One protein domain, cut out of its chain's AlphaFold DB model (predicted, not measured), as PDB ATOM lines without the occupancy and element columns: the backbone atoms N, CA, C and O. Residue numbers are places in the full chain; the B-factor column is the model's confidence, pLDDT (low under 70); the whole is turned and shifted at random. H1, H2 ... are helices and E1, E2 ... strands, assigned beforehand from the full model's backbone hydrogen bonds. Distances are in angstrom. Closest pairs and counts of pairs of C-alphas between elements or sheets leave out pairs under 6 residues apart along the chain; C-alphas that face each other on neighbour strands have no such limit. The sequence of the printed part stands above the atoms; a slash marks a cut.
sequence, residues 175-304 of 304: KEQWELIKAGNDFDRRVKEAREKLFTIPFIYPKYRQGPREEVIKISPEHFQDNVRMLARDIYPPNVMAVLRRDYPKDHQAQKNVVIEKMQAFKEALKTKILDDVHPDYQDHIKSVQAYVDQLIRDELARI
ATOM      1  N   LYS A 175       7.610  34.396  37.027       79.94
ATOM      2  CA  LYS A 175       6.223  34.832  37.217       79.94
ATOM      3  C   LYS A 175       5.772  35.809  36.129       79.94
ATOM      4  O   LYS A 175       4.745  35.572  35.506       79.94
ATOM      5  N   GLU A 176       6.556  36.855  35.855       80.50
ATOM      6  CA  GLU A 176       6.269  37.818  34.778       80.50
ATOM      7  C   GLU A 176       6.250  37.123  33.405       80.50
ATOM      8  O   GLU A 176       5.373  37.384  32.587       80.50
ATOM      9  N   GLN A 177       7.168  36.179  33.168       81.44
ATOM     10  CA  GLN A 177       7.188  35.355  31.953       81.44
ATOM     11  C   GLN A 177       5.917  34.503  31.822       81.44
ATOM     12  O   GLN A 177       5.360  34.392  30.731       81.44
ATOM     13  N   TRP A 178       5.433  33.917  32.921       81.00
ATOM     14  CA  TRP A 178       4.185  33.153  32.926       81.00
ATOM     15  C   TRP A 178       2.964  34.039  32.672       81.00
ATOM     16  O   TRP A 178       2.103  33.678  31.874       81.00
ATOM     17  N   GLU A 179       2.889  35.204  33.314       80.00
ATOM     18  CA  GLU A 179       1.814  36.177  33.099       80.00
ATOM     19  C   GLU A 179       1.785  36.663  31.646       80.00
ATOM     20  O   GLU A 179       0.709  36.751  31.052       80.00
ATOM     21  N   LEU A 180       2.958  36.871  31.040       80.00
ATOM     22  CA  LEU A 180       3.105  37.200  29.624       80.00
ATOM     23  C   LEU A 180       2.551  36.083  28.719       80.00
ATOM     24  O   LEU A 180       1.811  36.361  27.779       80.00
ATOM     25  N   ILE A 181       2.850  34.814  29.023       79.06
ATOM     26  CA  ILE A 181       2.307  33.661  28.283       79.06
ATOM     27  C   ILE A 181       0.791  33.541  28.482       79.06
ATOM     28  O   ILE A 181       0.064  33.314  27.517       79.06
ATOM     29  N   LYS A 182       0.299  33.708  29.715       78.25
ATOM     30  CA  LYS A 182      -1.128  33.600  30.056       78.25
ATOM     31  C   LYS A 182      -1.959  34.725  29.438       78.25
ATOM     32  O   LYS A 182      -3.131  34.514  29.139       78.25
ATOM     33  N   ALA A 183      -1.359  35.892  29.206       73.94
ATOM     34  CA  ALA A 183      -1.988  36.980  28.463       73.94
ATOM     35  C   ALA A 183      -2.318  36.596  27.006       73.94
ATOM     36  O   ALA A 183      -3.118  37.281  26.374       73.94
ATOM     37  N   GLY A 184      -1.754  35.495  26.488       57.53
ATOM     38  CA  GLY A 184      -2.202  34.845  25.256       57.53
ATOM     39  C   GLY A 184      -1.824  35.571  23.965       57.53
ATOM     40  O   GLY A 184      -2.377  35.255  22.915       57.53
ATOM     41  N   ASN A 185      -0.894  36.534  24.011       68.56
ATOM     42  CA  ASN A 185      -0.379  37.183  22.804       68.56
ATOM     43  C   ASN A 185       0.750  36.345  22.177       68.56
ATOM     44  O   ASN A 185       1.917  36.727  22.221       68.56
ATOM     45  N   ASP A 186       0.407  35.200  21.585       61.56
ATOM     46  CA  ASP A 186       1.358  34.274  20.939       61.56
ATOM     47  C   ASP A 186       2.155  34.905  19.771       61.56
ATOM     48  O   ASP A 186       3.132  34.321  19.283       61.56
ATOM     49  N   PHE A 187       1.767  36.111  19.342       57.88
ATOM     50  CA  PHE A 187       2.447  36.923  18.336       57.88
ATOM     51  C   PHE A 187       3.572  37.792  18.912       57.88
ATOM     52  O   PHE A 187       4.502  38.128  18.174       57.88
ATOM     53  N   ASP A 188       3.556  38.096  20.217       71.38
ATOM     54  CA  ASP A 188       4.662  38.801  20.863       71.38
ATOM     55  C   ASP A 188       5.892  37.880  20.886       71.38
ATOM     56  O   ASP A 188       5.889  36.769  21.428       71.38
ATOM     57  N   ARG A 189       6.992  38.359  20.300       76.50
ATOM     58  CA  ARG A 189       8.290  37.677  20.331       76.50
ATOM     59  C   ARG A 189       8.700  37.325  21.764       76.50
ATOM     60  O   ARG A 189       9.266  36.256  21.984       76.50
ATOM     61  N   ARG A 190       8.374  38.180  22.735       75.81
ATOM     62  CA  ARG A 190       8.656  37.954  24.152       75.81
ATOM     63  C   ARG A 190       7.865  36.778  24.716       75.81
ATOM     64  O   ARG A 190       8.400  36.060  25.548       75.81
ATOM     65  N   VAL A 191       6.644  36.525  24.237       79.25
ATOM     66  CA  VAL A 191       5.859  35.338  24.621       79.25
ATOM     67  C   VAL A 191       6.520  34.072  24.096       79.25
ATOM     68  O   VAL A 191       6.631  33.097  24.837       79.25
ATOM     69  N   LYS A 192       7.030  34.087  22.859       80.56
ATOM     70  CA  LYS A 192       7.779  32.948  22.300       80.56
ATOM     71  C   LYS A 192       9.070  32.685  23.069       80.56
ATOM     72  O   LYS A 192       9.310  31.547  23.460       80.56
ATOM     73  N   GLU A 193       9.850  33.727  23.343       82.44
ATOM     74  CA  GLU A 193      11.086  33.628  24.129       82.44
ATOM     75  C   GLU A 193      10.808  33.192  25.581       82.44
ATOM     76  O   GLU A 193      11.517  32.345  26.120       82.44
ATOM     77  N   ALA A 194       9.747  33.706  26.211       83.56
ATOM     78  CA  ALA A 194       9.327  33.307  27.554       83.56
ATOM     79  C   ALA A 194       8.855  31.848  27.581       83.56
ATOM     80  O   ALA A 194       9.215  31.099  28.489       83.56
ATOM     81  N   ARG A 195       8.091  31.415  26.569       84.81
ATOM     82  CA  ARG A 195       7.633  30.027  26.416       84.81
ATOM     83  C   ARG A 195       8.815  29.090  26.214       84.81
ATOM     84  O   ARG A 195       8.867  28.041  26.851       84.81
ATOM     85  N   GLU A 196       9.782  29.477  25.390       85.56
ATOM     86  CA  GLU A 196      11.017  28.723  25.209       85.56
ATOM     87  C   GLU A 196      11.802  28.636  26.523       85.56
ATOM     88  O   GLU A 196      12.157  27.543  26.944       85.56
ATOM     89  N   LYS A 197      11.987  29.737  27.256       84.50
ATOM     90  CA  LYS A 197      12.743  29.746  28.519       84.50
ATOM     91  C   LYS A 197      12.056  28.967  29.647       84.50
ATOM     92  O   LYS A 197      12.729  28.248  30.390       84.50
ATOM     93  N   LEU A 198      10.733  29.070  29.786       85.44
ATOM     94  CA  LEU A 198       9.978  28.373  30.833       85.44
ATOM     95  C   LEU A 198       9.851  26.880  30.532       85.44
ATOM     96  O   LEU A 198      10.203  26.054  31.373       85.44
ATOM     97  N   PHE A 199       9.441  26.528  29.313       88.56
ATOM     98  CA  PHE A 199       9.126  25.152  28.934       88.56
ATOM     99  C   PHE A 199      10.269  24.412  28.240       88.56
ATOM    100  O   PHE A 199      10.026  23.419  27.553       88.56
ATOM    101  N   THR A 200      11.515  24.846  28.414       88.75
ATOM    102  CA  THR A 200      12.673  24.050  28.006       88.75
ATOM    103  C   THR A 200      13.620  23.777  29.155       88.75
ATOM    104  O   THR A 200      13.780  24.577  30.084       88.75
ATOM    105  N   ILE A 201      14.233  22.599  29.085       88.50
ATOM    106  CA  ILE A 201      15.240  22.135  30.028       88.50
ATOM    107  C   ILE A 201      16.477  21.732  29.226       88.50
ATOM    108  O   ILE A 201      16.400  20.753  28.477       88.50
ATOM    109  N   PRO A 202      17.601  22.457  29.356       88.25
ATOM    110  CA  PRO A 202      18.879  21.968  28.863       88.25
ATOM    111  C   PRO A 202      19.282  20.749  29.699       88.25
ATOM    112  O   PRO A 202      19.297  20.800  30.930       88.25
ATOM    113  N   PHE A 203      19.543  19.628  29.036       91.44
ATOM    114  CA  PHE A 203      19.851  18.367  29.696       91.44
ATOM    115  C   PHE A 203      20.939  17.610  28.941       91.44
ATOM    116  O   PHE A 203      20.880  17.455  27.723       91.44
ATOM    117  N   ILE A 204      21.934  17.118  29.676       90.12
ATOM    118  CA  ILE A 204      23.070  16.393  29.105       90.12
ATOM    119  C   ILE A 204      22.809  14.895  29.209       90.12
ATOM    120  O   ILE A 204      22.707  14.348  30.309       90.12
ATOM    121  N   TYR A 205      22.759  14.209  28.068       90.06
ATOM    122  CA  TYR A 205      22.615  12.756  28.034       90.06
ATOM    123  C   TYR A 205      23.325  12.129  26.823       90.06
ATOM    124  O   TYR A 205      23.556  12.799  25.815       90.06
ATOM    125  N   PRO A 206      23.730  10.848  26.914       87.38
ATOM    126  CA  PRO A 206      24.296  10.125  25.782       87.38
ATOM    127  C   PRO A 206      23.187   9.582  24.873       87.38
ATOM    128  O   PRO A 206      22.293   8.877  25.340       87.38
ATOM    129  N   LYS A 207      23.266   9.859  23.568       90.50
ATOM    130  CA  LYS A 207      22.451   9.155  22.562       90.50
ATOM    131  C   LYS A 207      23.094   7.815  22.209       90.50
ATOM    132  O   LYS A 207      24.296   7.623  22.396       90.50
ATOM    133  N   TYR A 208      22.326   6.886  21.653       85.94
ATOM    134  CA  TYR A 208      22.835   5.572  21.269       85.94
ATOM    135  C   TYR A 208      24.060   5.677  20.347       85.94
ATOM    136  O   TYR A 208      24.003   6.292  19.281       85.94
ATOM    137  N   ARG A 209      25.172   5.056  20.766       84.62
ATOM    138  CA  ARG A 209      26.498   5.104  20.110       84.62
ATOM    139  C   ARG A 209      27.114   6.504  19.978       84.62
ATOM    140  O   ARG A 209      28.052   6.681  19.204       84.62
ATOM    141  N   GLN A 210      26.627   7.487  20.728       86.94
ATOM    142  CA  GLN A 210      27.166   8.845  20.753       86.94
ATOM    143  C   GLN A 210      27.582   9.224  22.178       86.94
ATOM    144  O   GLN A 210      27.041   8.721  23.161       86.94
ATOM    145  N   GLY A 211      28.570  10.114  22.292       85.94
ATOM    146  CA  GLY A 211      28.963  10.674  23.585       85.94
ATOM    147  C   GLY A 211      27.876  11.584  24.179       85.94
ATOM    148  O   GLY A 211      26.963  11.994  23.454       85.94
ATOM    149  N   PRO A 212      27.970  11.929  25.477       89.38
ATOM    150  CA  PRO A 212      27.058  12.877  26.108       89.38
ATOM    151  C   PRO A 212      27.078  14.231  25.394       89.38
ATOM    152  O   PRO A 212      28.150  14.785  25.143       89.38
ATOM    153  N   ARG A 213      25.897  14.763  25.072       88.25
ATOM    154  CA  ARG A 213      25.719  16.108  24.511       88.25
ATOM    155  C   ARG A 213      24.603  16.829  25.253       88.25
ATOM    156  O   ARG A 213      23.680  16.186  25.746       88.25
ATOM    157  N   GLU A 214      24.728  18.148  25.357       89.38
ATOM    158  CA  GLU A 214      23.650  18.995  25.859       89.38
ATOM    159  C   GLU A 214      22.568  19.115  24.789       89.38
ATOM    160  O   GLU A 214      22.844  19.444  23.637       89.38
ATOM    161  N   GLU A 215      21.338  18.816  25.179       87.94
ATOM    162  CA  GLU A 215      20.167  18.835  24.318       87.94
ATOM    163  C   GLU A 215      19.048  19.587  25.040       87.94
ATOM    164  O   GLU A 215      18.905  19.513  26.263       87.94
ATOM    165  N   VAL A 216      18.233  20.317  24.283       88.75
ATOM    166  CA  VAL A 216      17.142  21.117  24.845       88.75
ATOM    167  C   VAL A 216      15.845  20.316  24.791       88.75
ATOM    168  O   VAL A 216      15.272  20.098  23.724       88.75
ATOM    169  N   ILE A 217      15.356  19.893  25.955       88.56
ATOM    170  CA  ILE A 217      14.125  19.112  26.071       88.56
ATOM    171  C   ILE A 217      12.944  20.061  26.258       88.56
ATOM    172  O   ILE A 217      12.856  20.779  27.255       88.56
ATOM    173  N   LYS A 218      12.020  20.052  25.293       90.00
ATOM    174  CA  LYS A 218      10.783  20.841  25.334       90.00
ATOM    175  C   LYS A 218       9.728  20.122  26.175       90.00
ATOM    176  O   LYS A 218       9.332  19.004  25.862       90.00
ATOM    177  N   ILE A 219       9.221  20.784  27.202       88.69
ATOM    178  CA  ILE A 219       8.179  20.283  28.106       88.69
ATOM    179  C   ILE A 219       6.898  21.113  27.987       88.69
ATOM    180  O   ILE A 219       6.228  21.363  28.983       88.69
ATOM    181  N   SER A 220       6.554  21.576  26.783       85.88
ATOM    182  CA  SER A 220       5.304  22.306  26.557       85.88
ATOM    183  C   SER A 220       4.078  21.422  26.855       85.88
ATOM    184  O   SER A 220       4.137  20.210  26.615       85.88
ATOM    185  N   PRO A 221       2.956  21.992  27.337       82.88
ATOM    186  CA  PRO A 221       1.763  21.225  27.720       82.88
ATOM    187  C   PRO A 221       1.228  20.291  26.630       82.88
ATOM    188  O   PRO A 221       0.781  19.188  26.921       82.88
ATOM    189  N   GLU A 222       1.340  20.702  25.370       83.06
ATOM    190  CA  GLU A 222       0.813  19.976  24.209       83.06
ATOM    191  C   GLU A 222       1.626  18.721  23.853       83.06
ATOM    192  O   GLU A 222       1.077  17.766  23.304       83.06
ATOM    193  N   HIS A 223       2.934  18.705  24.148       85.12
ATOM    194  CA  HIS A 223       3.865  17.723  23.571       85.12
ATOM    195  C   HIS A 223       4.882  17.134  24.562       85.12
ATOM    196  O   HIS A 223       5.769  16.379  24.157       85.12
ATOM    197  N   PHE A 224       4.779  17.429  25.864       88.19
ATOM    198  CA  PHE A 224       5.765  16.954  26.841       88.19
ATOM    199  C   PHE A 224       5.881  15.421  26.877       88.19
ATOM    200  O   PHE A 224       6.982  14.901  27.032       88.19
ATOM    201  N   GLN A 225       4.780  14.683  26.690       90.25
ATOM    202  CA  GLN A 225       4.798  13.219  26.742       90.25
ATOM    203  C   GLN A 225       5.654  12.592  25.638       90.25
ATOM    204  O   GLN A 225       6.387  11.629  25.893       90.25
ATOM    205  N   ASP A 226       5.570  13.137  24.424       88.25
ATOM    206  CA  ASP A 226       6.328  12.654  23.271       88.25
ATOM    207  C   ASP A 226       7.796  13.059  23.370       88.25
ATOM    208  O   ASP A 226       8.674  12.225  23.151       88.25
ATOM    209  N   ASN A 227       8.074  14.289  23.806       88.94
ATOM    210  CA  ASN A 227       9.444  14.773  23.985       88.94
ATOM    211  C   ASN A 227      10.187  13.999  25.085       88.94
ATOM    212  O   ASN A 227      11.344  13.621  24.913       88.94
ATOM    213  N   VAL A 228       9.511  13.688  26.195       89.75
ATOM    214  CA  VAL A 228      10.081  12.871  27.277       89.75
ATOM    215  C   VAL A 228      10.259  11.408  26.841       89.75
ATOM    216  O   VAL A 228      11.251  10.777  27.198       89.75
ATOM    217  N   ARG A 229       9.363  10.850  26.013       89.12
ATOM    218  CA  ARG A 229       9.583   9.523  25.399       89.12
ATOM    219  C   ARG A 229      10.759   9.523  24.429       89.12
ATOM    220  O   ARG A 229      11.464   8.520  24.338       89.12
ATOM    221  N   MET A 230      10.945  10.609  23.686       89.31
ATOM    222  CA  MET A 230      12.049  10.749  22.741       89.31
ATOM    223  C   MET A 230      13.395  10.691  23.463       89.31
ATOM    224  O   MET A 230      14.271   9.976  22.997       89.31
ATOM    225  N   LEU A 231      13.519  11.297  24.652       89.62
ATOM    226  CA  LEU A 231      14.709  11.161  25.504       89.62
ATOM    227  C   LEU A 231      15.070   9.685  25.758       89.62
ATOM    228  O   LEU A 231      16.202   9.269  25.517       89.62
ATOM    229  N   ALA A 232      14.105   8.872  26.200       89.50
ATOM    230  CA  ALA A 232      14.341   7.450  26.455       89.50
ATOM    231  C   ALA A 232      14.719   6.683  25.172       89.50
ATOM    232  O   ALA A 232      15.622   5.846  25.193       89.50
ATOM    233  N   ARG A 233      14.064   6.998  24.045       89.81
ATOM    234  CA  ARG A 233      14.342   6.386  22.732       89.81
ATOM    235  C   ARG A 233      15.713   6.759  22.181       89.81
ATOM    236  O   ARG A 233      16.346   5.918  21.554       89.81
ATOM    237  N   ASP A 234      16.160   7.987  22.404       89.81
ATOM    238  CA  ASP A 234      17.456   8.468  21.937       89.81
ATOM    239  C   ASP A 234      18.598   7.781  22.690       89.81
ATOM    240  O   ASP A 234      19.607   7.425  22.078       89.81
ATOM    241  N   ILE A 235      18.427   7.543  23.997       89.44
ATOM    242  CA  ILE A 235      19.379   6.779  24.816       89.44
ATOM    243  C   ILE A 235      19.365   5.304  24.397       89.44
ATOM    244  O   ILE A 235      20.420   4.724  24.133       89.44
ATOM    245  N   TYR A 236      18.173   4.701  24.303       89.56
ATOM    246  CA  TYR A 236      18.016   3.286  23.987       89.56
ATOM    247  C   TYR A 236      16.895   3.015  22.962       89.56
ATOM    248  O   TYR A 236      15.731   2.814  23.319       89.56
ATOM    249  N   PRO A 237      17.240   2.967  21.661       90.88
ATOM    250  CA  PRO A 237      16.269   2.790  20.589       90.88
ATOM    251  C   PRO A 237      15.532   1.434  20.629       90.88
ATOM    252  O   PRO A 237      16.161   0.399  20.877       90.88
ATOM    253  N   PRO A 238      14.225   1.379  20.288       87.31
ATOM    254  CA  PRO A 238      13.423   0.147  20.360       87.31
ATOM    255  C   PRO A 238      13.948  -1.023  19.514       87.31
ATOM    256  O   PRO A 238      13.840  -2.183  19.911       87.31
ATOM    257  N   ASN A 239      14.533  -0.735  18.350       88.06
ATOM    258  CA  ASN A 239      15.141  -1.741  17.474       88.06
ATOM    259  C   ASN A 239      16.362  -2.404  18.131       88.06
ATOM    260  O   ASN A 239      16.516  -3.620  18.054       88.06
ATOM    261  N   VAL A 240      17.195  -1.625  18.823       87.50
ATOM    262  CA  VAL A 240      18.333  -2.145  19.592       87.50
ATOM    263  C   VAL A 240      17.830  -2.911  20.812       87.50
ATOM    264  O   VAL A 240      18.377  -3.960  21.149       87.50
ATOM    265  N   MET A 241      16.759  -2.423  21.443       86.69
ATOM    266  CA  MET A 241      16.132  -3.092  22.577       86.69
ATOM    267  C   MET A 241      15.679  -4.509  22.239       86.69
ATOM    268  O   MET A 241      15.981  -5.436  22.986       86.69
ATOM    269  N   ALA A 242      15.018  -4.696  21.095       87.62
ATOM    270  CA  ALA A 242      14.565  -6.009  20.648       87.62
ATOM    271  C   ALA A 242      15.729  -6.998  20.440       87.62
ATOM    272  O   ALA A 242      15.632  -8.153  20.851       87.62
ATOM    273  N   VAL A 243      16.835  -6.535  19.845       88.88
ATOM    274  CA  VAL A 243      18.019  -7.367  19.579       88.88
ATOM    275  C   VAL A 243      18.747  -7.724  20.872       88.88
ATOM    276  O   VAL A 243      18.961  -8.901  21.145       88.88
ATOM    277  N   LEU A 244      19.082  -6.734  21.708       88.12
ATOM    278  CA  LEU A 244      19.805  -6.987  22.958       88.12
ATOM    279  C   LEU A 244      18.976  -7.832  23.929       88.12
ATOM    280  O   LEU A 244      19.530  -8.694  24.597       88.12
ATOM    281  N   ARG A 245      17.651  -7.653  23.980       87.62
ATOM    282  CA  ARG A 245      16.791  -8.485  24.831       87.62
ATOM    283  C   ARG A 245      16.855  -9.968  24.452       87.62
ATOM    284  O   ARG A 245      16.812 -10.811  25.342       87.62
ATOM    285  N   ARG A 246      16.935 -10.281  23.153       88.38
ATOM    286  CA  ARG A 246      16.981 -11.660  22.645       88.38
ATOM    287  C   ARG A 246      18.381 -12.263  22.758       88.38
ATOM    288  O   ARG A 246      18.519 -13.378  23.248       88.38
ATOM    289  N   ASP A 247      19.388 -11.520  22.308       90.69
ATOM    290  CA  ASP A 247      20.719 -12.067  22.033       90.69
ATOM    291  C   ASP A 247      21.741 -11.744  23.146       90.69
ATOM    292  O   ASP A 247      22.703 -12.487  23.330       90.69
ATOM    293  N   TYR A 248      21.528 -10.669  23.923       91.06
ATOM    294  CA  TYR A 248      22.481 -10.144  24.919       91.06
ATOM    295  C   TYR A 248      21.780  -9.577  26.179       91.06
ATOM    296  O   TYR A 248      21.827  -8.370  26.447       91.06
ATOM    297  N   PRO A 249      21.128 -10.419  27.006       88.25
ATOM    298  CA  PRO A 249      20.259  -9.967  28.100       88.25
ATOM    299  C   PRO A 249      20.984  -9.173  29.201       88.25
ATOM    300  O   PRO A 249      20.388  -8.300  29.832       88.25
ATOM    301  N   LYS A 250      22.282  -9.423  29.422       89.25
ATOM    302  CA  LYS A 250      23.093  -8.641  30.373       89.25
ATOM    303  C   LYS A 250      23.303  -7.202  29.892       89.25
ATOM    304  O   LYS A 250      23.142  -6.269  30.676       89.25
ATOM    305  N   ASP A 251      23.586  -7.025  28.604       87.06
ATOM    306  CA  ASP A 251      23.768  -5.704  27.992       87.06
ATOM    307  C   ASP A 251      22.436  -4.958  27.882       87.06
ATOM    308  O   ASP A 251      22.388  -3.744  28.076       87.06
ATOM    309  N   HIS A 252      21.335  -5.682  27.646       89.31
ATOM    310  CA  HIS A 252      19.981  -5.133  27.735       89.31
ATOM    311  C   HIS A 252      19.713  -4.507  29.109       89.31
ATOM    312  O   HIS A 252      19.275  -3.358  29.186       89.31
ATOM    313  N   GLN A 253      20.021  -5.233  30.189       88.31
ATOM    314  CA  GLN A 253      19.823  -4.740  31.549       88.31
ATOM    315  C   GLN A 253      20.709  -3.525  31.855       88.31
ATOM    316  O   GLN A 253      20.242  -2.554  32.449       88.31
ATOM    317  N   ALA A 254      21.972  -3.546  31.413       88.50
ATOM    318  CA  ALA A 254      22.885  -2.420  31.585       88.50
ATOM    319  C   ALA A 254      22.369  -1.152  30.881       88.50
ATOM    320  O   ALA A 254      22.327  -0.088  31.495       88.50
ATOM    321  N   GLN A 255      21.907  -1.264  29.631       87.50
ATOM    322  CA  GLN A 255      21.349  -0.129  28.884       87.50
ATOM    323  C   GLN A 255      20.041   0.387  29.498       87.50
ATOM    324  O   GLN A 255      19.855   1.597  29.611       87.50
ATOM    325  N   LYS A 256      19.162  -0.504  29.972       87.94
ATOM    326  CA  LYS A 256      17.958  -0.103  30.717       87.94
ATOM    327  C   LYS A 256      18.287   0.704  31.971       87.94
ATOM    328  O   LYS A 256      17.661   1.734  32.209       87.94
ATOM    329  N   ASN A 257      19.284   0.275  32.746       89.69
ATOM    330  CA  ASN A 257      19.714   1.006  33.938       89.69
ATOM    331  C   ASN A 257      20.213   2.417  33.589       89.69
ATOM    332  O   ASN A 257      19.889   3.358  34.307       89.69
ATOM    333  N   VAL A 258      20.920   2.583  32.463       89.38
ATOM    334  CA  VAL A 258      21.344   3.906  31.970       89.38
ATOM    335  C   VAL A 258      20.138   4.782  31.629       89.38
ATOM    336  O   VAL A 258      20.109   5.948  32.018       89.38
ATOM    337  N   VAL A 259      19.118   4.243  30.948       90.56
ATOM    338  CA  VAL A 259      17.878   4.992  30.675       90.56
ATOM    339  C   VAL A 259      17.230   5.443  31.983       90.56
ATOM    340  O   VAL A 259      16.921   6.623  32.132       90.56
ATOM    341  N   ILE A 260      17.070   4.536  32.949       91.56
ATOM    342  CA  ILE A 260      16.452   4.838  34.247       91.56
ATOM    343  C   ILE A 260      17.232   5.929  34.987       91.56
ATOM    344  O   ILE A 260      16.625   6.899  35.439       91.56
ATOM    345  N   GLU A 261      18.558   5.814  35.065       92.25
ATOM    346  CA  GLU A 261      19.427   6.810  35.698       92.25
ATOM    347  C   GLU A 261      19.238   8.197  35.065       92.25
ATOM    348  O   GLU A 261      19.071   9.195  35.768       92.25
ATOM    349  N   LYS A 262      19.202   8.280  33.729       91.31
ATOM    350  CA  LYS A 262      19.027   9.560  33.027       91.31
ATOM    351  C   LYS A 262      17.618  10.121  33.159       91.31
ATOM    352  O   LYS A 262      17.477  11.330  33.315       91.31
ATOM    353  N   MET A 263      16.588   9.280  33.177       91.50
ATOM    354  CA  MET A 263      15.216   9.722  33.442       91.50
ATOM    355  C   MET A 263      15.061  10.236  34.883       91.50
ATOM    356  O   MET A 263      14.405  11.253  35.102       91.50
ATOM    357  N   GLN A 264      15.716   9.601  35.862       92.12
ATOM    358  CA  GLN A 264      15.771  10.092  37.244       92.12
ATOM    359  C   GLN A 264      16.510  11.431  37.335       92.12
ATOM    360  O   GLN A 264      16.000  12.373  37.938       92.12
ATOM    361  N   ALA A 265      17.666  11.561  36.679       91.69
ATOM    362  CA  ALA A 265      18.400  12.823  36.625       91.69
ATOM    363  C   ALA A 265      17.589  13.940  35.938       91.69
ATOM    364  O   ALA A 265      17.603  15.084  36.393       91.69
ATOM    365  N   PHE A 266      16.820  13.618  34.893       92.12
ATOM    366  CA  PHE A 266      15.913  14.567  34.245       92.12
ATOM    367  C   PHE A 266      14.776  15.011  35.179       92.12
ATOM    368  O   PHE A 266      14.436  16.195  35.233       92.12
ATOM    369  N   LYS A 267      14.224  14.091  35.981       91.06
ATOM    370  CA  LYS A 267      13.240  14.415  37.026       91.06
ATOM    371  C   LYS A 267      13.800  15.369  38.082       91.06
ATOM    372  O   LYS A 267      13.095  16.281  38.514       91.06
ATOM    373  N   GLU A 268      15.048  15.177  38.494       89.75
ATOM    374  CA  GLU A 268      15.714  16.100  39.416       89.75
ATOM    375  C   GLU A 268      15.945  17.469  38.763       89.75
ATOM    376  O   GLU A 268      15.656  18.494  39.379       89.75
ATOM    377  N   ALA A 269      16.333  17.514  37.483       88.31
ATOM    378  CA  ALA A 269      16.451  18.767  36.737       88.31
ATOM    379  C   ALA A 269      15.113  19.531  36.658       88.31
ATOM    380  O   ALA A 269      15.098  20.753  36.806       88.31
ATOM    381  N   LEU A 270      13.975  18.837  36.526       87.62
ATOM    382  CA  LEU A 270      12.637  19.448  36.569       87.62
ATOM    383  C   LEU A 270      12.350  20.195  37.882       87.62
ATOM    384  O   LEU A 270      11.615  21.181  37.860       87.62
ATOM    385  N   LYS A 271      12.939  19.788  39.016       83.94
ATOM    386  CA  LYS A 271      12.737  20.491  40.297       83.94
ATOM    387  C   LYS A 271      13.280  21.915  40.270       83.94
ATOM    388  O   LYS A 271      12.693  22.783  40.898       83.94
ATOM    389  N   THR A 272      14.326  22.181  39.487       79.50
ATOM    390  CA  THR A 272      14.884  23.538  39.319       79.50
ATOM    391  C   THR A 272      13.901  24.522  38.673       79.50
ATOM    392  O   THR A 272      14.093  25.732  38.755       79.50
ATOM    393  N   LYS A 273      12.834  24.015  38.039       76.50
ATOM    394  CA  LYS A 273      11.752  24.815  37.451       76.50
ATOM    395  C   LYS A 273      10.597  25.068  38.419       76.50
ATOM    396  O   LYS A 273       9.743  25.895  38.107       76.50
ATOM    397  N   ILE A 274      10.545  24.371  39.555       69.44
ATOM    398  CA  ILE A 274       9.559  24.621  40.608       69.44
ATOM    399  C   ILE A 274      10.074  25.812  41.410       69.44
ATOM    400  O   ILE A 274      11.040  25.698  42.156       69.44
ATOM    401  N   LEU A 275       9.460  26.968  41.194       69.12
ATOM    402  CA  LEU A 275       9.813  28.217  41.856       69.12
ATOM    403  C   LEU A 275       8.626  28.670  42.706       69.12
ATOM    404  O   LEU A 275       7.485  28.628  42.232       69.12
ATOM    405  N   ASP A 276       8.907  29.114  43.932       59.31
ATOM    406  CA  ASP A 276       7.891  29.463  44.937       59.31
ATOM    407  C   ASP A 276       6.961  30.603  44.480       59.31
ATOM    408  O   ASP A 276       5.788  30.632  44.844       59.31
ATOM    409  N   ASP A 277       7.446  31.486  43.599       64.25
ATOM    410  CA  ASP A 277       6.715  32.667  43.113       64.25
ATOM    411  C   ASP A 277       5.899  32.440  41.825       64.25
ATOM    412  O   ASP A 277       5.309  33.382  41.288       64.25
ATOM    413  N   VAL A 278       5.863  31.218  41.281       66.88
ATOM    414  CA  VAL A 278       5.190  30.940  39.999       66.88
ATOM    415  C   VAL A 278       3.762  30.428  40.207       66.88
ATOM    416  O   VAL A 278       3.461  29.727  41.168       66.88
ATOM    417  N   HIS A 279       2.865  30.789  39.286       74.00
ATOM    418  CA  HIS A 279       1.438  30.460  39.323       74.00
ATOM    419  C   HIS A 279       1.169  28.944  39.503       74.00
ATOM    420  O   HIS A 279       1.840  28.140  38.845       74.00
ATOM    421  N   PRO A 280       0.150  28.544  40.296       78.94
ATOM    422  CA  PRO A 280      -0.182  27.139  40.569       78.94
ATOM    423  C   PRO A 280      -0.304  26.254  39.320       78.94
ATOM    424  O   PRO A 280       0.327  25.206  39.262       78.94
ATOM    425  N   ASP A 281      -1.008  26.715  38.279       79.75
ATOM    426  CA  ASP A 281      -1.164  25.983  37.007       79.75
ATOM    427  C   ASP A 281       0.166  25.528  36.375       79.75
ATOM    428  O   ASP A 281       0.271  24.417  35.855       79.75
ATOM    429  N   TYR A 282       1.205  26.367  36.422       83.19
ATOM    430  CA  TYR A 282       2.518  26.000  35.894       83.19
ATOM    431  C   TYR A 282       3.203  24.967  36.791       83.19
ATOM    432  O   TYR A 282       3.799  24.013  36.292       83.19
ATOM    433  N   GLN A 283       3.087  25.110  38.113       83.38
ATOM    434  CA  GLN A 283       3.618  24.120  39.049       83.38
ATOM    435  C   GLN A 283       2.935  22.757  38.868       83.38
ATOM    436  O   GLN A 283       3.607  21.726  38.884       83.38
ATOM    437  N   ASP A 284       1.623  22.742  38.645       86.69
ATOM    438  CA  ASP A 284       0.856  21.522  38.395       86.69
ATOM    439  C   ASP A 284       1.226  20.876  37.058       86.69
ATOM    440  O   ASP A 284       1.331  19.648  36.968       86.69
ATOM    441  N   HIS A 285       1.540  21.682  36.042       88.19
ATOM    442  CA  HIS A 285       2.123  21.180  34.800       88.19
ATOM    443  C   HIS A 285       3.486  20.514  35.042       88.19
ATOM    444  O   HIS A 285       3.678  19.363  34.654       88.19
ATOM    445  N   ILE A 286       4.415  21.167  35.750       89.56
ATOM    446  CA  ILE A 286       5.726  20.569  36.068       89.56
ATOM    447  C   ILE A 286       5.569  19.267  36.870       89.56
ATOM    448  O   ILE A 286       6.226  18.271  36.551       89.56
ATOM    449  N   LYS A 287       4.654  19.222  37.848       88.94
ATOM    450  CA  LYS A 287       4.316  17.989  38.583       88.94
ATOM    451  C   LYS A 287       3.763  16.904  37.658       88.94
ATOM    452  O   LYS A 287       4.110  15.737  37.824       88.94
ATOM    453  N   SER A 288       2.956  17.267  36.664       90.12
ATOM    454  CA  SER A 288       2.430  16.328  35.664       90.12
ATOM    455  C   SER A 288       3.546  15.734  34.800       90.12
ATOM    456  O   SER A 288       3.561  14.526  34.554       90.12
ATOM    457  N   VAL A 289       4.536  16.545  34.405       91.25
ATOM    458  CA  VAL A 289       5.737  16.054  33.706       91.25
ATOM    459  C   VAL A 289       6.526  15.091  34.601       91.25
ATOM    460  O   VAL A 289       6.906  14.012  34.151       91.25
ATOM    461  N   GLN A 290       6.735  15.432  35.878       91.19
ATOM    462  CA  GLN A 290       7.426  14.557  36.835       91.19
ATOM    463  C   GLN A 290       6.693  13.225  37.044       91.19
ATOM    464  O   GLN A 290       7.327  12.169  37.023       91.19
ATOM    465  N   ALA A 291       5.369  13.259  37.198       91.00
ATOM    466  CA  ALA A 291       4.543  12.064  37.351       91.00
ATOM    467  C   ALA A 291       4.628  11.152  36.119       91.00
ATOM    468  O   ALA A 291       4.704   9.929  36.247       91.00
ATOM    469  N   TYR A 292       4.676  11.744  34.927       92.00
ATOM    470  CA  TYR A 292       4.848  11.005  33.684       92.00
ATOM    471  C   TYR A 292       6.245  10.376  33.553       92.00
ATOM    472  O   TYR A 292       6.369   9.227  33.129       92.00
ATOM    473  N   VAL A 293       7.301  11.079  33.973       91.44
ATOM    474  CA  VAL A 293       8.656  10.508  34.059       91.44
ATOM    475  C   VAL A 293       8.685   9.319  35.028       91.44
ATOM    476  O   VAL A 293       9.228   8.270  34.687       91.44
ATOM    477  N   ASP A 294       8.041   9.435  36.193       90.88
ATOM    478  CA  ASP A 294       7.916   8.332  37.155       90.88
ATOM    479  C   ASP A 294       7.142   7.139  36.596       90.88
ATOM    480  O   ASP A 294       7.422   5.992  36.951       90.88
ATOM    481  N   GLN A 295       6.139   7.395  35.760       91.56
ATOM    482  CA  GLN A 295       5.415   6.341  35.065       91.56
ATOM    483  C   GLN A 295       6.324   5.629  34.061       91.56
ATOM    484  O   GLN A 295       6.405   4.408  34.099       91.56
ATOM    485  N   LEU A 296       7.077   6.365  33.238       87.19
ATOM    486  CA  LEU A 296       8.009   5.764  32.278       87.19
ATOM    487  C   LEU A 296       9.109   4.945  32.957       87.19
ATOM    488  O   LEU A 296       9.420   3.851  32.498       87.19
ATOM    489  N   ILE A 297       9.674   5.431  34.066       87.88
ATOM    490  CA  ILE A 297      10.666   4.670  34.839       87.88
ATOM    491  C   ILE A 297      10.052   3.362  35.351       87.88
ATOM    492  O   ILE A 297      10.670   2.305  35.234       87.88
ATOM    493  N   ARG A 298       8.827   3.416  35.893       86.00
ATOM    494  CA  ARG A 298       8.105   2.223  36.358       86.00
ATOM    495  C   ARG A 298       7.796   1.254  35.221       86.00
ATOM    496  O   ARG A 298       8.000   0.059  35.401       86.00
ATOM    497  N   ASP A 299       7.367   1.748  34.067       80.19
ATOM    498  CA  ASP A 299       7.073   0.921  32.894       80.19
ATOM    499  C   ASP A 299       8.339   0.238  32.352       80.19
ATOM    500  O   ASP A 299       8.308  -0.940  31.988       80.19
ATOM    501  N   GLU A 300       9.477   0.938  32.334       70.50
ATOM    502  CA  GLU A 300      10.761   0.362  31.915       70.50
ATOM    503  C   GLU A 300      11.292  -0.683  32.912       70.50
ATOM    504  O   GLU A 300      11.822  -1.723  32.493       70.50
ATOM    505  N   LEU A 301      11.072  -0.458  34.215       61.59
ATOM    506  CA  LEU A 301      11.339  -1.422  35.289       61.59
ATOM    507  C   LEU A 301      10.403  -2.643  35.231       61.59
ATOM    508  O   LEU A 301      10.848  -3.761  35.461       61.59
ATOM    509  N   ALA A 302       9.124  -2.464  34.895       59.81
ATOM    510  CA  ALA A 302       8.137  -3.546  34.834       59.81
ATOM    511  C   ALA A 302       8.293  -4.453  33.599       59.81
ATOM    512  O   ALA A 302       7.756  -5.556  33.565       59.81
ATOM    513  N   ARG A 303       9.018  -3.998  32.568       57.72
ATOM    514  CA  ARG A 303       9.328  -4.766  31.346       57.72
ATOM    515  C   ARG A 303      10.600  -5.620  31.457       57.72
ATOM    516  O   ARG A 303      11.103  -6.059  30.417       57.72
ATOM    517  N   ILE A 304      11.192  -5.720  32.647       48.38
ATOM    518  CA  ILE A 304      12.300  -6.638  32.977       48.38
ATOM    519  C   ILE A 304      11.729  -8.055  33.056       48.38
ATOM    520  O   ILE A 304      12.301  -8.936  32.379       48.38
TER     521      ILE A 304
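Overview. This is residues 175 to 304 of the 304 residues of an uncharacterized protein of Leptospiraceae bacterium (UniProt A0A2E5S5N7). A rod in which two long helices, H5 and H6, lie side by side as a helical hairpin, with the shorter H3 packed on both and a two-stranded hairpin, E1 and E2, next to H3 and H5. The short helices H1 and H2 make one end of the rod, and H4 folds back on H5 at the other. The printed part has 130 residues, with six named helices and two named strands in the order H1, H2, E1, E2, H3, H4, H5, H6; the sheet E1 - E2 is antiparallel and the class is mostly helix. It is only just compact, close to loose, with a radius of gyration of the C-alphas of 16.8 A and spans of 54 by 24 by 20 A.

Arrangement. H1, residues 175 to 182, touches H2, residues 189 to 198, at a steep tilt of 62 degrees, opposite ways; the C-alphas of Gln 177 and Ala 194 are closest, 5.3 A apart. E1, residues 200 to 206, and E2, residues 212 to 218, form an antiparallel hairpin at 150 degrees, with N 203 and O 215 at 2.8 A and N 217 and O 201 at 2.9 A, within hydrogen-bond range. H3, residues 224 to 235, comes closest to E2 at the C-alphas of Asn 227 and Lys 218, 6.4 A apart. H4, residues 238 to 247, meets H3 only through their link. H5, residues 249 to 271, is the hub, touching three helices. With its residues 251 and 252 alone it touches H4, closest at the C-alphas of His 252 and Leu 244, 5.1 A; this helical hairpin has a steep tilt of 36 degrees, only just more than shallow. H3 touches H5 with residues 232 to 235 alone, closest at the C-alphas of Ala 232 and Val 259, 6.0 A, at a steep tilt of 40 degrees. The closest C-alphas of E1 and H5, those of Tyr 205 and Lys 262, are 6.9 A apart. H6, residues 280 to 302, touches H5 at a shallow tilt of 11 degrees, opposite ways, closest at the C-alphas of Ile 297 and Ile 260, 5.8 A. H3, H5 and H6 form an up-and-down bundle, each running against the one before it in the chain. Every O i to N i+4 pair is within hydrogen-bond range in H1, H2, H4 and H6; H3 has 7 of 8 and H5 18 of 19.

Along the chain. H1 begins at C-alpha 175, (6.223, 34.832, 37.217). H5 measures 33.7 A from first to last C-alpha and H6 32.3 A. H6 ends at C-alpha 302, (8.137, -3.546, 34.834).

Size, cuts and confidence. The C-alphas farthest apart, those of Ala 183 and Asp 247, are 54.4 A apart. The printed part has no cut and no long link. Residues 184 to 187, 274 to 278 and 301 to 304 have pLDDT under 70.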